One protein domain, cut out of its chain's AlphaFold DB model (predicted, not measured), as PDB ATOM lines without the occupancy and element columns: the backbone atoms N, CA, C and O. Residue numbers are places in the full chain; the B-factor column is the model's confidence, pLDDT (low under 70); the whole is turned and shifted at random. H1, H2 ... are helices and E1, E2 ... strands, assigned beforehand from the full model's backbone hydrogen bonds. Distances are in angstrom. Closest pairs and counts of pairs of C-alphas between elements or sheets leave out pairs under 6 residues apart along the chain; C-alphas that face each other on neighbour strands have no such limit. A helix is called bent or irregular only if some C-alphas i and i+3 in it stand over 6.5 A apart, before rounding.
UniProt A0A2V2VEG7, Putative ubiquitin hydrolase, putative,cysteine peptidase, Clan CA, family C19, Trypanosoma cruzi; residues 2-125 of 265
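Overview. This is residues 2 to 125 of the 265 residues of the protein "Putative ubiquitin hydrolase, putative,cysteine peptidase, Clan CA, family C19" of Trypanosoma cruzi (UniProt A0A2V2VEG7). A strongly twisted sheet of five strands has H2 packed across one face, and H3 folds back beside H2; from this body a long arm reaches away at the beginning of the printed part, its loop, residues 12 to 17, sticking out and E1 leading back. H1 joins the arm to the sheet. The 124 printed residues hold three named helices and six named strands, in the order E1 H1 E2 E3 H2 H3 E4 E5 E6, a mixed class; the sheet runs E3 E2 E6 E4 E5 and is mixed. The whole is loose, with a radius of gyration of the C-alphas of 17.1 A, and elongated, spanning 55 by 35 by 31 A.

Along the chain. Pass residues 2 to 16, which have no named element, and find C-alpha 17 at (-26.911, 55.253, -3.238), where E1, residues 17 to 21, begins. H1, residues 27 to 32, is irregular: C-alphas 28 and 31 are 7.4 A apart. Next come E2, residues 33 to 39, 18.9 A long, and E3, residues 47 to 51, 13.0 A. Find C-alpha 57 at (-14.577, 18.440, 14.977); from there H2 runs 16.5 A to residue 68. H3, residues 74 to 85, is 16.4 A long. E4, residues 91 to 96, is 16.1 A long, E5 is residues 103 to 105, and E6, residues 118 to 123, runs 16.4 A to C-alpha 123 at (-22.854, 14.061, 4.918).

Arrangement. In the sheet, E2 and E6 are parallel, with N 39 and O 121 at 2.7 A. E2 and E3 form an antiparallel hairpin, with N 34 and O 50 at 2.7 A. E6 and E4 are antiparallel, with N 94 and O 120 at 2.8 A. E4 and E5 form a hairpin, with N 95 and O 103 at 2.8 A. H2 is on the sheet at a height of 7.5 A, giving two layers, a helix on one face of a sheet; it runs across the strands, at 83 degrees to E2 on the local plane. Its closest C-alphas to E3 are Ala 64 and Val 48, 5.6 A apart. H2 and H3 touch as a helical hairpin, a shallow tilt of 23 degrees, opposite ways; their closest C-alphas, Met 65 and Phe 77, are 7.3 A apart. H1 only grazes the sheet with residues 29 to 32, and H3, with 5 pairs of C-alphas within 10 A, only just does so. E3, H2 H3 and E4 make a split strand-helix-strand unit, two strands of one sheet that are not neighbours, with helices between them along the chain and E2 and E6 between them in the sheet; its crossover is right-handed. E1 pairs with no named strand. Every O i to N i+4 pair is within hydrogen-bond range in H2 and H3; H1 has 0 of 2, and 2 of 3 O i to N i+3 pairs.

Size, cuts and confidence. The C-alphas farthest apart, those of Asp 14 and Lys 86, are 57.0 A apart. The printed part has no cut. The link from E5 to E6, 12 residues, is long; within it residues 111 to 112 pair, antiparallel, with residues 55 to 56. The mean pLDDT of the printed part is 79.3, and it is under 70 at residues 2 to 25, 42 to 43 and 97 to 101.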
ATOM      1  N   LYS A   2     -29.403  40.265  23.165       31.08
ATOM      2  CA  LYS A   2     -28.192  41.087  23.047       31.08
ATOM      3  C   LYS A   2     -28.272  41.808  21.706       31.08
ATOM      4  O   LYS A   2     -28.447  41.147  20.686       31.08
ATOM      5  N   GLU A   3     -28.216  43.131  21.744       34.53
ATOM      6  CA  GLU A   3     -28.179  43.997  20.569       34.53
ATOM      7  C   GLU A   3     -26.921  43.669  19.753       34.53
ATOM      8  O   GLU A   3     -25.801  43.743  20.258       34.53
ATOM      9  N   GLY A   4     -27.115  43.210  18.516       34.59
ATOM     10  CA  GLY A   4     -26.030  42.973  17.569       34.59
ATOM     11  C   GLY A   4     -25.636  44.291  16.913       34.59
ATOM     12  O   GLY A   4     -26.477  44.963  16.322       34.59
ATOM     13  N   MET A   5     -24.369  44.671  17.035       30.48
ATOM     14  CA  MET A   5     -23.816  45.870  16.410       30.48
ATOM     15  C   MET A   5     -23.576  45.599  14.915       30.48
ATOM     16  O   MET A   5     -22.849  44.671  14.564       30.48
ATOM     17  N   VAL A   6     -24.195  46.391  14.035       40.84
ATOM     18  CA  VAL A   6     -24.015  46.320  12.573       40.84
ATOM     19  C   VAL A   6     -22.974  47.363  12.158       40.84
ATOM     20  O   VAL A   6     -23.067  48.517  12.568       40.84
ATOM     21  N   SER A   7     -21.973  46.967  11.368       38.97
ATOM     22  CA  SER A   7     -20.945  47.872  10.824       38.97
ATOM     23  C   SER A   7     -21.236  48.169   9.349       38.97
ATOM     24  O   SER A   7     -21.527  47.244   8.597       38.97
ATOM     25  N   LEU A   8     -21.169  49.443   8.944       44.19
ATOM     26  CA  LEU A   8     -21.460  49.929   7.587       44.19
ATOM     27  C   LEU A   8     -20.189  50.528   6.965       44.19
ATOM     28  O   LEU A   8     -19.448  51.225   7.657       44.19
ATOM     29  N   LEU A   9     -19.949  50.285   5.674       43.59
ATOM     30  CA  LEU A   9     -18.811  50.828   4.917       43.59
ATOM     31  C   LEU A   9     -19.337  51.676   3.748       43.59
ATOM     32  O   LEU A   9     -20.245  51.246   3.043       43.59
ATOM     33  N   TRP A  10     -18.806  52.894   3.584       52.28
ATOM     34  CA  TRP A  10     -19.267  53.899   2.615       52.28
ATOM     35  C   TRP A  10     -18.266  54.067   1.472       52.28
ATOM     36  O   TRP A  10     -17.095  54.368   1.710       52.28
ATOM     37  N   HIS A  11     -18.750  53.968   0.237       49.66
ATOM     38  CA  HIS A  11     -18.045  54.401  -0.964       49.66
ATOM     39  C   HIS A  11     -19.043  55.189  -1.808       49.66
ATOM     40  O   HIS A  11     -20.004  54.612  -2.306       49.66
ATOM     41  N   GLY A  12     -18.861  56.500  -1.921       48.16
ATOM     42  CA  GLY A  12     -19.721  57.347  -2.737       48.16
ATOM     43  C   GLY A  12     -18.888  58.173  -3.699       48.16
ATOM     44  O   GLY A  12     -17.816  58.627  -3.311       48.16
ATOM     45  N   GLU A  13     -19.400  58.345  -4.916       51.69
ATOM     46  CA  GLU A  13     -19.549  59.630  -5.612       51.69
ATOM     47  C   GLU A  13     -20.418  59.401  -6.878       51.69
ATOM     48  O   GLU A  13     -20.288  58.385  -7.556       51.69
ATOM     49  N   ASP A  14     -21.356  60.320  -7.131       48.12
ATOM     50  CA  ASP A  14     -22.261  60.473  -8.296       48.12
ATOM     51  C   ASP A  14     -23.622  59.744  -8.370       48.12
ATOM     52  O   ASP A  14     -24.501  60.182  -9.120       48.12
ATOM     53  N   THR A  15     -23.918  58.777  -7.504       52.38
ATOM     54  CA  THR A  15     -25.306  58.443  -7.125       52.38
ATOM     55  C   THR A  15     -25.405  58.441  -5.601       52.38
ATOM     56  O   THR A  15     -24.552  57.876  -4.923       52.38
ATOM     57  N   MET A  16     -26.413  59.115  -5.026       58.59
ATOM     58  CA  MET A  16     -26.704  59.067  -3.577       58.59
ATOM     59  C   MET A  16     -27.309  57.697  -3.225       58.59
ATOM     60  O   MET A  16     -28.463  57.583  -2.815       58.59
ATOM     61  N   GLU A  17     -26.551  56.639  -3.484       53.78
ATOM     62  CA  GLU A  17     -26.911  55.253  -3.238       53.78
ATOM     63  C   GLU A  17     -25.971  54.713  -2.165       53.78
ATOM     64  O   GLU A  17     -24.753  54.669  -2.333       53.78
ATOM     65  N   LEU A  18     -26.546  54.313  -1.030       56.59
ATOM     66  CA  LEU A  18     -25.805  53.590  -0.010       56.59
ATOM     67  C   LEU A  18     -25.822  52.106  -0.373       56.59
ATOM     68  O   LEU A  18     -26.881  51.469  -0.363       56.59
ATOM     69  N   PHE A  19     -24.640  51.560  -0.645       58.97
ATOM     70  CA  PHE A  19     -24.437  50.127  -0.803       58.97
ATOM     71  C   PHE A  19     -24.121  49.521   0.561       58.97
ATOM     72  O   PHE A  19     -23.062  49.764   1.134       58.97
ATOM     73  N   VAL A  20     -25.060  48.740   1.095       63.09
ATOM     74  CA  VAL A  20     -24.855  47.986   2.333       63.09
ATOM     75  C   VAL A  20     -24.705  46.515   1.993       63.09
ATOM     76  O   VAL A  20     -25.554  45.961   1.300       63.09
ATOM     77  N   THR A  21     -23.667  45.883   2.536       65.62
ATOM     78  CA  THR A  21     -23.500  44.429   2.513       65.62
ATOM     79  C   THR A  21     -23.579  43.897   3.935       65.62
ATOM     80  O   THR A  21     -22.824  44.329   4.807       65.62
ATOM     81  N   LEU A  22     -24.479  42.944   4.179       67.06
ATOM     82  CA  LEU A  22     -24.461  42.196   5.435       67.06
ATOM     83  C   LEU A  22     -23.326  41.177   5.385       67.06
ATOM     84  O   LEU A  22     -23.258  40.337   4.489       67.06
ATOM     85  N   LEU A  23     -22.435  41.277   6.361       66.62
ATOM     86  CA  LEU A  23     -21.273  40.415   6.476       66.62
ATOM     87  C   LEU A  23     -21.650  39.113   7.203       66.62
ATOM     88  O   LEU A  23     -22.427  39.158   8.159       66.62
ATOM     89  N   PRO A  24     -21.078  37.959   6.810       61.38
ATOM     90  CA  PRO A  24     -21.361  36.676   7.457       61.38
ATOM     91  C   PRO A  24     -20.774  36.569   8.877       61.38
ATOM     92  O   PRO A  24     -21.104  35.643   9.614       61.38
ATOM     93  N   ALA A  25     -19.906  37.507   9.269       66.38
ATOM     94  CA  ALA A  25     -19.345  37.630  10.609       66.38
ATOM     95  C   ALA A  25     -19.045  39.110  10.932       66.38
ATOM     96  O   ALA A  25     -19.093  39.954  10.031       66.38
ATOM     97  N   PRO A  26     -18.706  39.448  12.192       70.50
ATOM     98  CA  PRO A  26     -18.260  40.792  12.552       70.50
ATOM     99  C   PRO A  26     -17.072  41.251  11.698       70.50
ATOM    100  O   PRO A  26     -16.152  40.472  11.453       70.50
ATOM    101  N   LEU A  27     -17.062  42.533  11.306       71.31
ATOM    102  CA  LEU A  27     -16.022  43.132  10.457       71.31
ATOM    103  C   LEU A  27     -14.604  42.873  10.989       71.31
ATOM    104  O   LEU A  27     -13.707  42.548  10.221       71.31
ATOM    105  N   SER A  28     -14.423  42.933  12.312       71.88
ATOM    106  CA  SER A  28     -13.144  42.673  12.986       71.88
ATOM    107  C   SER A  28     -12.576  41.272  12.752       71.88
ATOM    108  O   SER A  28     -11.386  41.059  12.957       71.88
ATOM    109  N   SER A  29     -13.422  40.312  12.385       70.00
ATOM    110  CA  SER A  29     -13.048  38.905  12.242       70.00
ATOM    111  C   SER A  29     -12.869  38.493  10.782       70.00
ATOM    112  O   SER A  29     -12.324  37.416  10.545       70.00
ATOM    113  N   ILE A  30     -13.283  39.328   9.819       71.38
ATOM    114  CA  ILE A  30     -13.324  39.004   8.382       71.38
ATOM    115  C   ILE A  30     -11.979  38.528   7.849       71.38
ATOM    116  O   ILE A  30     -11.926  37.470   7.227       71.38
ATOM    117  N   ASP A  31     -10.897  39.239   8.164       70.12
ATOM    118  CA  ASP A  31      -9.546  38.905   7.685       70.12
ATOM    119  C   ASP A  31      -9.028  37.565   8.228       70.12
ATOM    120  O   ASP A  31      -8.060  36.999   7.723       70.12
ATOM    121  N   THR A  32      -9.676  37.042   9.270       74.94
ATOM    122  CA  THR A  32      -9.321  35.772   9.905       74.94
ATOM    123  C   THR A  32     -10.293  34.648   9.568       74.94
ATOM    124  O   THR A  32     -10.085  33.527  10.032       74.94
ATOM    125  N   LEU A  33     -11.348  34.909   8.787       80.56
ATOM    126  CA  LEU A  33     -12.330  33.883   8.461       80.56
ATOM    127  C   LEU A  33     -11.758  32.850   7.493       80.56
ATOM    128  O   LEU A  33     -11.070  33.151   6.520       80.56
ATOM    129  N   ARG A  34     -12.125  31.601   7.743       84.38
ATOM    130  CA  ARG A  34     -11.964  30.476   6.837       84.38
ATOM    131  C   ARG A  34     -13.341  29.999   6.415       84.38
ATOM    132  O   ARG A  34     -14.290  30.027   7.196       84.38
ATOM    133  N   VAL A  35     -13.427  29.532   5.178       85.75
ATOM    134  CA  VAL A  35     -14.649  28.947   4.632       85.75
ATOM    135  C   VAL A  35     -14.527  27.431   4.666       85.75
ATOM    136  O   VAL A  35     -13.566  26.859   4.149       85.75
ATOM    137  N   VAL A  36     -15.523  26.780   5.257       89.81
ATOM    138  CA  VAL A  36     -15.720  25.333   5.181       89.81
ATOM    139  C   VAL A  36     -17.002  25.065   4.404       89.81
ATOM    140  O   VAL A  36     -18.048  25.628   4.714       89.81
ATOM    141  N   LEU A  37     -16.943  24.208   3.389       89.75
ATOM    142  CA  LEU A  37     -18.109  23.896   2.562       89.75
ATOM    143  C   LEU A  37     -18.896  22.733   3.162       89.75
ATOM    144  O   LEU A  37     -18.326  21.669   3.384       89.75
ATOM    145  N   LEU A  38     -20.203  22.887   3.375       90.62
ATOM    146  CA  LEU A  38     -21.072  21.787   3.800       90.62
ATOM    147  C   LEU A  38     -21.690  21.075   2.583       90.62
ATOM    148  O   LEU A  38     -22.692  21.508   2.029       90.62
ATOM    149  N   ASN A  39     -21.108  19.957   2.158       88.94
ATOM    150  CA  ASN A  39     -21.586  19.142   1.045       88.94
ATOM    151  C   ASN A  39     -22.754  18.233   1.466       88.94
ATOM    152  O   ASN A  39     -22.554  17.147   2.012       88.94
ATOM    153  N   VAL A  40     -23.987  18.652   1.155       83.38
ATOM    154  CA  VAL A  40     -25.204  17.850   1.406       83.38
ATOM    155  C   VAL A  40     -25.727  17.102   0.172       83.38
ATOM    156  O   VAL A  40     -26.762  16.434   0.239       83.38
ATOM    157  N   GLY A  41     -25.008  17.194  -0.950       77.31
ATOM    158  CA  GLY A  41     -25.400  16.640  -2.248       77.31
ATOM    159  C   GLY A  41     -26.325  17.567  -3.049       77.31
ATOM    160  O   GLY A  41     -26.886  18.531  -2.531       77.31
ATOM    161  N   GLY A  42     -26.486  17.292  -4.344       68.25
ATOM    162  CA  GLY A  42     -27.392  18.039  -5.228       68.25
ATOM    163  C   GLY A  42     -26.935  19.431  -5.611       68.25
ATOM    164  O   GLY A  42     -27.782  20.287  -5.840       68.25
ATOM    165  N   GLY A  43     -25.625  19.689  -5.591       67.81
ATOM    166  CA  GLY A  43     -25.083  21.033  -5.805       67.81
ATOM    167  C   GLY A  43     -25.230  21.976  -4.610       67.81
ATOM    168  O   GLY A  43     -24.727  23.092  -4.650       67.81
ATOM    169  N   ILE A  44     -25.887  21.545  -3.528       74.94
ATOM    170  CA  ILE A  44     -26.089  22.368  -2.335       74.94
ATOM    171  C   ILE A  44     -24.821  22.290  -1.475       74.94
ATOM    172  O   ILE A  44     -24.496  21.234  -0.920       74.94
ATOM    173  N   ARG A  45     -24.098  23.414  -1.393       83.44
ATOM    174  CA  ARG A  45     -22.854  23.565  -0.622       83.44
ATOM    175  C   ARG A  45     -22.828  24.890   0.130       83.44
ATOM    176  O   ARG A  45     -22.148  25.817  -0.309       83.44
ATOM    177  N   PRO A  46     -23.579  25.013   1.233       83.69
ATOM    178  CA  PRO A  46     -23.558  26.231   2.020       83.69
ATOM    179  C   PRO A  46     -22.145  26.486   2.555       83.69
ATOM    180  O   PRO A  46     -21.480  25.558   3.031       83.69
ATOM    181  N   ALA A  47     -21.696  27.736   2.471       85.62
ATOM    182  CA  ALA A  47     -20.463  28.175   3.101       85.62
ATOM    183  C   ALA A  47     -20.677  28.332   4.610       85.62
ATOM    184  O   ALA A  47     -21.604  29.004   5.058       85.62
ATOM    185  N   VAL A  48     -19.792  27.722   5.389       87.88
ATOM    186  CA  VAL A  48     -19.703  27.899   6.836       87.88
ATOM    187  C   VAL A  48     -18.473  28.746   7.111       87.88
ATOM    188  O   VAL A  48     -17.353  28.346   6.790       87.88
ATOM    189  N   HIS A  49     -18.686  29.915   7.700       86.69
ATOM    190  CA  HIS A  49     -17.623  30.855   8.025       86.69
ATOM    191  C   HIS A  49     -17.150  30.599   9.453       86.69
ATOM    192  O   HIS A  49     -17.940  30.632  10.398       86.69
ATOM    193  N   VAL A  50     -15.863  30.315   9.616       87.56
ATOM    194  CA  VAL A  50     -15.252  30.001  10.914       87.56
ATOM    195  C   VAL A  50     -14.010  30.842  11.125       87.56
ATOM    196  O   VAL A  50     -13.374  31.257  10.165       87.56
ATOM    197  N   GLU A  51     -13.645  31.107  12.371       85.81
ATOM    198  CA  GLU A  51     -12.422  31.851  12.668       85.81
ATOM    199  C   GLU A  51     -11.186  31.009  12.320       85.81
ATOM    200  O   GLU A  51     -11.223  29.779  12.308       85.81
ATOM    201  N   GLY A  52     -10.056  31.663  12.068       81.44
ATOM    202  CA  GLY A  52      -8.801  31.028  11.674       81.44
ATOM    203  C   GLY A  52      -8.061  30.309  12.804       81.44
ATOM    204  O   GLY A  52      -6.836  30.407  12.866       81.44
ATOM    205  N   ARG A  53      -8.779  29.603  13.681       86.56
ATOM    206  CA  ARG A  53      -8.252  28.828  14.815       86.56
ATOM    207  C   ARG A  53      -8.528  27.332  14.656       86.56
ATOM    208  O   ARG A  53      -9.319  26.929  13.808       86.56
ATOM    209  N   SER A  54      -7.912  26.521  15.510       89.44
ATOM    210  CA  SER A  54      -8.255  25.102  15.626       89.44
ATOM    211  C   SER A  54      -9.609  24.915  16.314       89.44
ATOM    212  O   SER A  54      -9.969  25.655  17.239       89.44
ATOM    213  N   TYR A  55     -10.343  23.897  15.873       93.31
ATOM    214  CA  TYR A  55     -11.631  23.492  16.436       93.31
ATOM    215  C   TYR A  55     -11.608  22.008  16.778       93.31
ATOM    216  O   TYR A  55     -10.947  21.222  16.099       93.31
ATOM    217  N   LYS A  56     -12.403  21.609  17.777       95.31
ATOM    218  CA  LYS A  56     -12.829  20.210  17.877       95.31
ATOM    219  C   LYS A  56     -13.830  19.925  16.765       95.31
ATOM    220  O   LYS A  56     -14.722  20.738  16.513       95.31
ATOM    221  N   LEU A  57     -13.723  18.772  16.116       95.38
ATOM    222  CA  LEU A  57     -14.577  18.440  14.977       95.38
ATOM    223  C   LEU A  57     -16.077  18.509  15.327       95.38
ATOM    224  O   LEU A  57     -16.870  19.070  14.570       95.38
ATOM    225  N   GLY A  58     -16.465  18.035  16.513       94.38
ATOM    226  CA  GLY A  58     -17.847  18.134  16.991       94.38
ATOM    227  C   GLY A  58     -18.327  19.576  17.236       94.38
ATOM    228  O   GLY A  58     -19.515  19.861  17.083       94.38
ATOM    229  N   GLU A  59     -17.433  20.504  17.600       94.00
ATOM    230  CA  GLU A  59     -17.742  21.945  17.696       94.00
ATOM    231  C   GLU A  59     -18.011  22.520  16.302       94.00
ATOM    232  O   GLU A  59     -19.041  23.164  16.090       94.00
ATOM    233  N   LEU A  60     -17.135  22.207  15.342       95.56
ATOM    234  CA  LEU A  60     -17.253  22.645  13.954       95.56
ATOM    235  C   LEU A  60     -18.575  22.181  13.322       95.56
ATOM    236  O   LEU A  60     -19.267  22.978  12.692       95.56
ATOM    237  N   PHE A  61     -18.975  20.926  13.546       96.06
ATOM    238  CA  PHE A  61     -20.255  20.405  13.058       96.06
ATOM    239  C   PHE A  61     -21.459  21.162  13.619       96.06
ATOM    240  O   PHE A  61     -22.381  21.489  12.874       96.06
ATOM    241  N   ARG A  62     -21.470  21.480  14.917       94.00
ATOM    242  CA  ARG A  62     -22.585  22.230  15.521       94.00
ATOM    243  C   ARG A  62     -22.663  23.653  14.973       94.00
ATOM    244  O   ARG A  62     -23.761  24.119  14.678       94.00
ATOM    245  N   LEU A  63     -21.515  24.305  14.794       92.38
ATOM    246  CA  LEU A  63     -21.432  25.638  14.197       92.38
ATOM    247  C   LEU A  63     -21.948  25.641  12.750       92.38
ATOM    248  O   LEU A  63     -22.732  26.511  12.376       92.38
ATOM    249  N   ALA A  64     -21.579  24.624  11.967       92.88
ATOM    250  CA  ALA A  64     -22.077  24.429  10.609       92.88
ATOM    251  C   ALA A  64     -23.604  24.380  10.569       92.88
ATOM    252  O   ALA A  64     -24.234  25.098   9.793       92.88
ATOM    253  N   MET A  65     -24.210  23.574  11.440       92.56
ATOM    254  CA  MET A  65     -25.663  23.437  11.483       92.56
ATOM    255  C   MET A  65     -26.355  24.737  11.907       92.56
ATOM    256  O   MET A  65     -27.404  25.064  11.362       92.56
ATOM    257  N   GLN A  66     -25.768  25.511  12.823       89.12
ATOM    258  CA  GLN A  66     -26.316  26.813  13.226       89.12
ATOM    259  C   GLN A  66     -26.340  27.824  12.074       89.12
ATOM    260  O   GLN A  66     -27.323  28.539  11.921       89.12
ATOM    261  N   GLN A  67     -25.283  27.874  11.257       88.00
ATOM    262  CA  GLN A  67     -25.198  28.818  10.134       88.00
ATOM    263  C   GLN A  67     -26.047  28.396   8.930       88.00
ATOM    264  O   GLN A  67     -26.477  29.238   8.149       88.00
ATOM    265  N   THR A  68     -26.294  27.095   8.771       87.56
ATOM    266  CA  THR A  68     -26.917  26.534   7.561       87.56
ATOM    267  C   THR A  68     -28.373  26.107   7.760       87.56
ATOM    268  O   THR A  68     -29.002  25.596   6.838       87.56
ATOM    269  N   SER A  69     -28.964  26.334   8.938       85.25
ATOM    270  CA  SER A  69     -30.320  25.856   9.246       85.25
ATOM    271  C   SER A  69     -31.396  26.379   8.291       85.25
ATOM    272  O   SER A  69     -32.371  25.681   8.037       85.25
ATOM    273  N   SER A  70     -31.238  27.597   7.767       82.44
ATOM    274  CA  SER A  70     -32.197  28.233   6.854       82.44
ATOM    275  C   SER A  70     -32.100  27.736   5.409       82.44
ATOM    276  O   SER A  70     -33.070  27.857   4.666       82.44
ATOM    277  N   CYS A  71     -30.954  27.186   4.999       81.38
ATOM    278  CA  CYS A  71     -30.707  26.755   3.620       81.38
ATOM    279  C   CYS A  71     -30.788  25.233   3.432       81.38
ATOM    280  O   CYS A  71     -30.789  24.744   2.299       81.38
ATOM    281  N   LEU A  72     -30.880  24.470   4.523       84.56
ATOM    282  CA  LEU A  72     -31.051  23.024   4.481       84.56
ATOM    283  C   LEU A  72     -32.536  22.630   4.497       84.56
ATOM    284  O   LEU A  72     -33.326  23.233   5.221       84.56
ATOM    285  N   PRO A  73     -32.930  21.564   3.772       86.75
ATOM    286  CA  PRO A  73     -34.249  20.964   3.947       86.75
ATOM    287  C   PRO A  73     -34.487  20.577   5.413       86.75
ATOM    288  O   PRO A  73     -33.632  19.929   6.022       86.75
ATOM    289  N   THR A  74     -35.657  20.921   5.959       89.50
ATOM    290  CA  THR A  74     -36.005  20.729   7.379       89.50
ATOM    291  C   THR A  74     -35.757  19.302   7.872       89.50
ATOM    292  O   THR A  74     -35.167  19.106   8.934       89.50
ATOM    293  N   ASP A  75     -36.137  18.297   7.082       91.25
ATOM    294  CA  ASP A  75     -35.950  16.887   7.443       91.25
ATOM    295  C   ASP A  75     -34.469  16.510   7.550       91.25
ATOM    296  O   ASP A  75     -34.067  15.796   8.469       91.25
ATOM    297  N   LEU A  76     -33.637  17.036   6.644       89.88
ATOM    298  CA  LEU A  76     -32.196  16.804   6.661       89.88
ATOM    299  C   LEU A  76     -31.543  17.497   7.861       89.88
ATOM    300  O   LEU A  76     -30.725  16.885   8.549       89.88
ATOM    301  N   PHE A  77     -31.919  18.748   8.134       92.75
ATOM    302  CA  PHE A  77     -31.439  19.487   9.299       92.75
ATOM    303  C   PHE A  77     -31.756  18.737  10.601       92.75
ATOM    304  O   PHE A  77     -30.857  18.465  11.400       92.75
ATOM    305  N   ASN A  78     -33.020  18.337  10.779       94.69
ATOM    306  CA  ASN A  78     -33.481  17.605  11.957       94.69
ATOM    307  C   ASN A  78     -32.762  16.260  12.108       94.69
ATOM    308  O   ASN A  78     -32.340  15.907  13.211       94.69
ATOM    309  N   TYR A  79     -32.573  15.532  11.003       93.44
ATOM    310  CA  TYR A  79     -31.820  14.281  10.984       93.44
ATOM    311  C   TYR A  79     -30.375  14.469  11.464       93.44
ATOM    312  O   TYR A  79     -29.932  13.758  12.369       93.44
ATOM    313  N   ILE A  80     -29.646  15.441  10.903       94.56
ATOM    314  CA  ILE A  80     -28.246  15.692  11.271       94.56
ATOM    315  C   ILE A  80     -28.149  16.111  12.740       94.56
ATOM    316  O   ILE A  80     -27.364  15.534  13.493       94.56
ATOM    317  N   MET A  81     -28.982  17.057  13.176       95.25
ATOM    318  CA  MET A  81     -28.974  17.541  14.557       95.25
ATOM    319  C   MET A  81     -29.281  16.433  15.566       95.25
ATOM    320  O   MET A  81     -28.584  16.320  16.576       95.25
ATOM    321  N   TYR A  82     -30.265  15.574  15.285       95.56
ATOM    322  CA  TYR A  82     -30.568  14.416  16.127       95.56
ATOM    323  C   TYR A  82     -29.359  13.480  16.260       95.56
ATOM    324  O   TYR A  82     -29.003  13.066  17.367       95.56
ATOM    325  N   ARG A  83     -28.692  13.162  15.146       94.31
ATOM    326  CA  ARG A  83     -27.527  12.266  15.128       94.31
ATOM    327  C   ARG A  83     -26.346  12.858  15.901       94.31
ATOM    328  O   ARG A  83     -25.776  12.152  16.730       94.31
ATOM    329  N   LEU A  84     -26.055  14.151  15.722       93.56
ATOM    330  CA  LEU A  84     -25.026  14.870  16.485       93.56
ATOM    331  C   LEU A  84     -25.324  14.873  17.995       93.56
ATOM    332  O   LEU A  84     -24.434  14.635  18.807       93.56
ATOM    333  N   GLN A  85     -26.580  15.086  18.401       94.00
ATOM    334  CA  GLN A  85     -26.976  15.021  19.818       94.00
ATOM    335  C   GLN A  85     -26.774  13.626  20.419       94.00
ATOM    336  O   GLN A  85     -26.421  13.493  21.590       94.00
ATOM    337  N   LYS A  86     -27.006  12.577  19.623       93.06
ATOM    338  CA  LYS A  86     -26.818  11.180  20.028       93.06
ATOM    339  C   LYS A  86     -25.383  10.680  19.855       93.06
ATOM    340  O   LYS A  86     -25.144   9.512  20.150       93.06
ATOM    341  N   ARG A  87     -24.449  11.532  19.409       90.19
ATOM    342  CA  ARG A  87     -23.065  11.158  19.060       90.19
ATOM    343  C   ARG A  87     -23.008   9.984  18.078       90.19
ATOM    344  O   ARG A  87     -22.175   9.089  18.194       90.19
ATOM    345  N   ILE A  88     -23.949   9.951  17.138       90.94
ATOM    346  CA  ILE A  88     -23.975   8.960  16.065       90.94
ATOM    347  C   ILE A  88     -23.336   9.605  14.830       90.94
ATOM    348  O   ILE A  88     -23.826  10.654  14.401       90.94
ATOM    349  N   PRO A  89     -22.322   8.981  14.200       91.00
ATOM    350  CA  PRO A  89     -21.666   9.540  13.023       91.00
ATOM    351  C   PRO A  89     -22.663   9.916  11.922       91.00
ATOM    352  O   PRO A  89     -23.504   9.104  11.508       91.00
ATOM    353  N   VAL A  90     -22.579  11.162  11.461       93.94
ATOM    354  CA  VAL A  90     -23.452  11.729  10.416       93.94
ATOM    355  C   VAL A  90     -22.732  12.713   9.496       93.94
ATOM    356  O   VAL A  90     -23.111  12.863   8.338       93.94
ATOM    357  N   LEU A  91     -21.663  13.335   9.983       95.38
ATOM    358  CA  LEU A  91     -20.800  14.223   9.224       95.38
ATOM    359  C   LEU A  91     -19.363  13.727   9.336       95.38
ATOM    360  O   LEU A  91     -18.987  13.097  10.325       95.38
ATOM    361  N   ARG A  92     -18.570  14.050   8.324       95.06
ATOM    362  CA  ARG A  92     -17.111  13.956   8.341       95.06
ATOM    363  C   ARG A  92     -16.522  15.234   7.783       95.06
ATOM    364  O   ARG A  92     -17.189  15.933   7.023       95.06
ATOM    365  N   LEU A  93     -15.268  15.510   8.104       94.75
ATOM    366  CA  LEU A  93     -14.512  16.587   7.481       94.75
ATOM    367  C   LEU A  93     -13.460  16.000   6.550       94.75
ATOM    368  O   LEU A  93     -12.700  15.115   6.928       94.75
ATOM    369  N   ILE A  94     -13.405  16.519   5.333       91.62
ATOM    370  CA  ILE A  94     -12.395  16.190   4.339       91.62
ATOM    371  C   ILE A  94     -11.539  17.434   4.156       91.62
ATOM    372  O   ILE A  94     -12.029  18.487   3.748       91.62
ATOM    373  N   MET A  95     -10.254  17.303   4.456       88.94
ATOM    374  CA  MET A  95      -9.252  18.292   4.104       88.94
ATOM    375  C   MET A  95      -8.649  17.914   2.756       88.94
ATOM    376  O   MET A  95      -8.119  16.812   2.586       88.94
ATOM    377  N   ILE A  96      -8.706  18.848   1.816       79.75
ATOM    378  CA  ILE A  96      -8.079  18.742   0.504       79.75
ATOM    379  C   ILE A  96      -6.880  19.701   0.518       79.75
ATOM    380  O   ILE A  96      -7.049  20.893   0.244       79.75
ATOM    381  N   PRO A  97      -5.675  19.232   0.898       67.81
ATOM    382  CA  PRO A  97      -4.471  20.026   0.707       67.81
ATOM    383  C   PRO A  97      -4.243  20.233  -0.791       67.81
ATOM    384  O   PRO A  97      -4.656  19.396  -1.603       67.81
ATOM    385  N   ASN A  98      -3.574  21.332  -1.145       57.28
ATOM    386  CA  ASN A  98      -3.122  21.590  -2.509       57.28
ATOM    387  C   ASN A  98      -2.291  20.390  -2.991       57.28
ATOM    388  O   ASN A  98      -1.127  20.242  -2.642       57.28
ATOM    389  N   GLU A  99      -2.952  19.532  -3.768       51.72
ATOM    390  CA  GLU A  99      -2.424  18.376  -4.484       51.72
ATOM    391  C   GLU A  99      -2.015  17.147  -3.637       51.72
ATOM    392  O   GLU A  99      -0.916  17.033  -3.105       51.72
ATOM    393  N   LYS A 100      -2.910  16.141  -3.675       52.88
ATOM    394  CA  LYS A 100      -2.675  14.675  -3.766       52.88
ATOM    395  C   LYS A 100      -3.190  13.792  -2.629       52.88
ATOM    396  O   LYS A 100      -3.667  12.707  -2.951       52.88
ATOM    397  N   ASN A 101      -3.230  14.234  -1.371       65.06
ATOM    398  CA  ASN A 101      -3.686  13.372  -0.267       65.06
ATOM    399  C   ASN A 101      -4.829  14.004   0.526       65.06
ATOM    400  O   ASN A 101      -4.612  14.905   1.328       65.06
ATOM    401  N   GLN A 102      -6.048  13.511   0.312       79.81
ATOM    402  CA  GLN A 102      -7.197  13.895   1.129       79.81
ATOM    403  C   GLN A 102      -7.039  13.306   2.530       79.81
ATOM    404  O   GLN A 102      -6.742  12.119   2.670       79.81
ATOM    405  N   ARG A 103      -7.250  14.124   3.561       86.62
ATOM    406  CA  ARG A 103      -7.316  13.656   4.948       86.62
ATOM    407  C   ARG A 103      -8.762  13.696   5.411       86.62
ATOM    408  O   ARG A 103      -9.418  14.727   5.282       86.62
ATOM    409  N   VAL A 104      -9.243  12.573   5.928       90.00
ATOM    410  CA  VAL A 104     -10.614  12.423   6.419       90.00
ATOM    411  C   VAL A 104     -10.593  12.393   7.942       90.00
ATOM    412  O   VAL A 104      -9.785  11.683   8.537       90.00
ATOM    413  N   PHE A 105     -11.482  13.167   8.551       93.06
ATOM    414  CA  PHE A 105     -11.698  13.233   9.990       93.06
ATOM    415  C   PHE A 105     -13.150  12.860  10.279       93.06
ATOM    416  O   PHE A 105     -14.074  13.452   9.711       93.06
ATOM    417  N   GLU A 106     -13.356  11.877  11.151       92.06
ATOM    418  CA  GLU A 106     -14.694  11.400  11.538       92.06
ATOM    419  C   GLU A 106     -14.913  11.420  13.056       92.06
ATOM    420  O   GLU A 106     -16.057  11.351  13.505       92.06
ATOM    421  N   ASN A 107     -13.848  11.523  13.856       91.31
ATOM    422  CA  ASN A 107     -13.958  11.523  15.307       91.31
ATOM    423  C   ASN A 107     -14.223  12.948  15.816       91.31
ATOM    424  O   ASN A 107     -13.453  13.865  15.545       91.31
ATOM    425  N   GLU A 108     -15.310  13.138  16.571       92.12
ATOM    426  CA  GLU A 108     -15.717  14.452  17.092       92.12
ATOM    427  C   GLU A 108     -14.654  15.121  17.985       92.12
ATOM    428  O   GLU A 108     -14.664  16.350  18.109       92.12
ATOM    429  N   ASP A 109     -13.748  14.336  18.573       93.38
ATOM    430  CA  ASP A 109     -12.674  14.820  19.445       93.38
ATOM    431  C   ASP A 109     -11.398  15.231  18.680       93.38
ATOM    432  O   ASP A 109     -10.489  15.825  19.281       93.38
ATOM    433  N   ASP A 110     -11.333  14.955  17.371       94.62
ATOM    434  CA  ASP A 110     -10.212  15.348  16.515       94.62
ATOM    435  C   ASP A 110     -10.067  16.874  16.481       94.62
ATOM    436  O   ASP A 110     -11.053  17.619  16.411       94.62
ATOM    437  N   GLU A 111      -8.820  17.340  16.501       94.25
ATOM    438  CA  GLU A 111      -8.489  18.741  16.247       94.25
ATOM    439  C   GLU A 111      -8.327  18.966  14.747       94.25
ATOM    440  O   GLU A 111      -7.649  18.216  14.042       94.25
ATOM    441  N   VAL A 112      -9.026  19.982  14.247       92.50
ATOM    442  CA  VAL A 112      -9.125  20.284  12.820       92.50
ATOM    443  C   VAL A 112      -8.907  21.768  12.561       92.50
ATOM    444  O   VAL A 112      -8.920  22.583  13.483       92.50
ATOM    445  N   LEU A 113      -8.729  22.115  11.281       85.50
ATOM    446  CA  LEU A 113      -8.425  23.475  10.814       85.50
ATOM    447  C   LEU A 113      -7.065  24.010  11.306       85.50
ATOM    448  O   LEU A 113      -6.852  25.214  11.386       85.50
ATOM    449  N   GLU A 114      -6.098  23.135  11.573       83.38
ATOM    450  CA  GLU A 114      -4.733  23.539  11.959       83.38
ATOM    451  C   GLU A 114      -3.949  24.187  10.806       83.38
ATOM    452  O   GLU A 114      -3.027  24.970  11.020       83.38
ATOM    453  N   CYS A 115      -4.313  23.869   9.565       79.56
ATOM    454  CA  CYS A 115      -3.587  24.252   8.361       79.56
ATOM    455  C   CYS A 115      -4.491  24.981   7.362       79.56
ATOM    456  O   CYS A 115      -5.718  24.965   7.450       79.56
ATOM    457  N   ILE A 116      -3.864  25.673   6.414       80.50
ATOM    458  CA  ILE A 116      -4.573  26.315   5.308       80.50
ATOM    459  C   ILE A 116      -4.900  25.239   4.271       80.50
ATOM    460  O   ILE A 116      -4.044  24.431   3.910       80.50
ATOM    461  N   GLY A 117      -6.137  25.228   3.790       80.69
ATOM    462  CA  GLY A 117      -6.589  24.286   2.776       80.69
ATOM    463  C   GLY A 117      -8.083  24.405   2.522       80.69
ATOM    464  O   GLY A 117      -8.787  25.143   3.212       80.69
ATOM    465  N   LEU A 118      -8.561  23.657   1.528       84.06
ATOM    466  CA  LEU A 118      -9.988  23.511   1.290       84.06
ATOM    467  C   LEU A 118     -10.548  22.455   2.243       84.06
ATOM    468  O   LEU A 118     -10.067  21.320   2.287       84.06
ATOM    469  N   TYR A 119     -11.590  22.830   2.974       89.19
ATOM    470  CA  TYR A 119     -12.277  21.956   3.912       89.19
ATOM    471  C   TYR A 119     -13.713  21.725   3.469       89.19
ATOM    472  O   TYR A 119     -14.446  22.662   3.149       89.19
ATOM    473  N   VAL A 120     -14.113  20.457   3.470       90.38
ATOM    474  CA  VAL A 120     -15.435  20.023   3.030       90.38
ATOM    475  C   VAL A 120     -16.035  19.142   4.114       90.38
ATOM    476  O   VAL A 120     -15.524  18.062   4.397       90.38
ATOM    477  N   MET A 121     -17.115  19.600   4.731       93.62
ATOM    478  CA  MET A 121     -17.956  18.774   5.587       93.62
ATOM    479  C   MET A 121     -18.896  17.960   4.704       93.62
ATOM    480  O   MET A 121     -19.722  18.528   4.002       93.62
ATOM    481  N   ASP A 122     -18.773  16.639   4.718       93.56
ATOM    482  CA  ASP A 122     -19.568  15.738   3.880       93.56
ATOM    483  C   ASP A 122     -20.577  14.962   4.732       93.56
ATOM    484  O   ASP A 122     -20.252  14.475   5.819       93.56
ATOM    485  N   VAL A 123     -21.811  14.836   4.236       93.38
ATOM    486  CA  VAL A 123     -22.854  14.061   4.918       93.38
ATOM    487  C   VAL A 123     -22.615  12.576   4.692       93.38
ATOM    488  O   VAL A 123     -22.666  12.069   3.567       93.38
ATOM    489  N   LEU A 124     -22.434  11.839   5.778       93.50
ATOM    490  CA  LEU A 124     -22.251  10.399   5.751       93.50
ATOM    491  C   LEU A 124     -23.538   9.692   5.305       93.50
ATOM    492  O   LEU A 124     -24.641   9.999   5.753       93.50
ATOM    493  N   ALA A 125     -23.401   8.718   4.412       91.81
ATOM    494  CA  ALA A 125     -24.454   7.781   4.071       91.81
ATOM    495  C   ALA A 125     -24.842   6.984   5.319       91.81
ATOM    496  O   ALA A 125     -23.983   6.541   6.097       91.81
TER     497      ALA A 125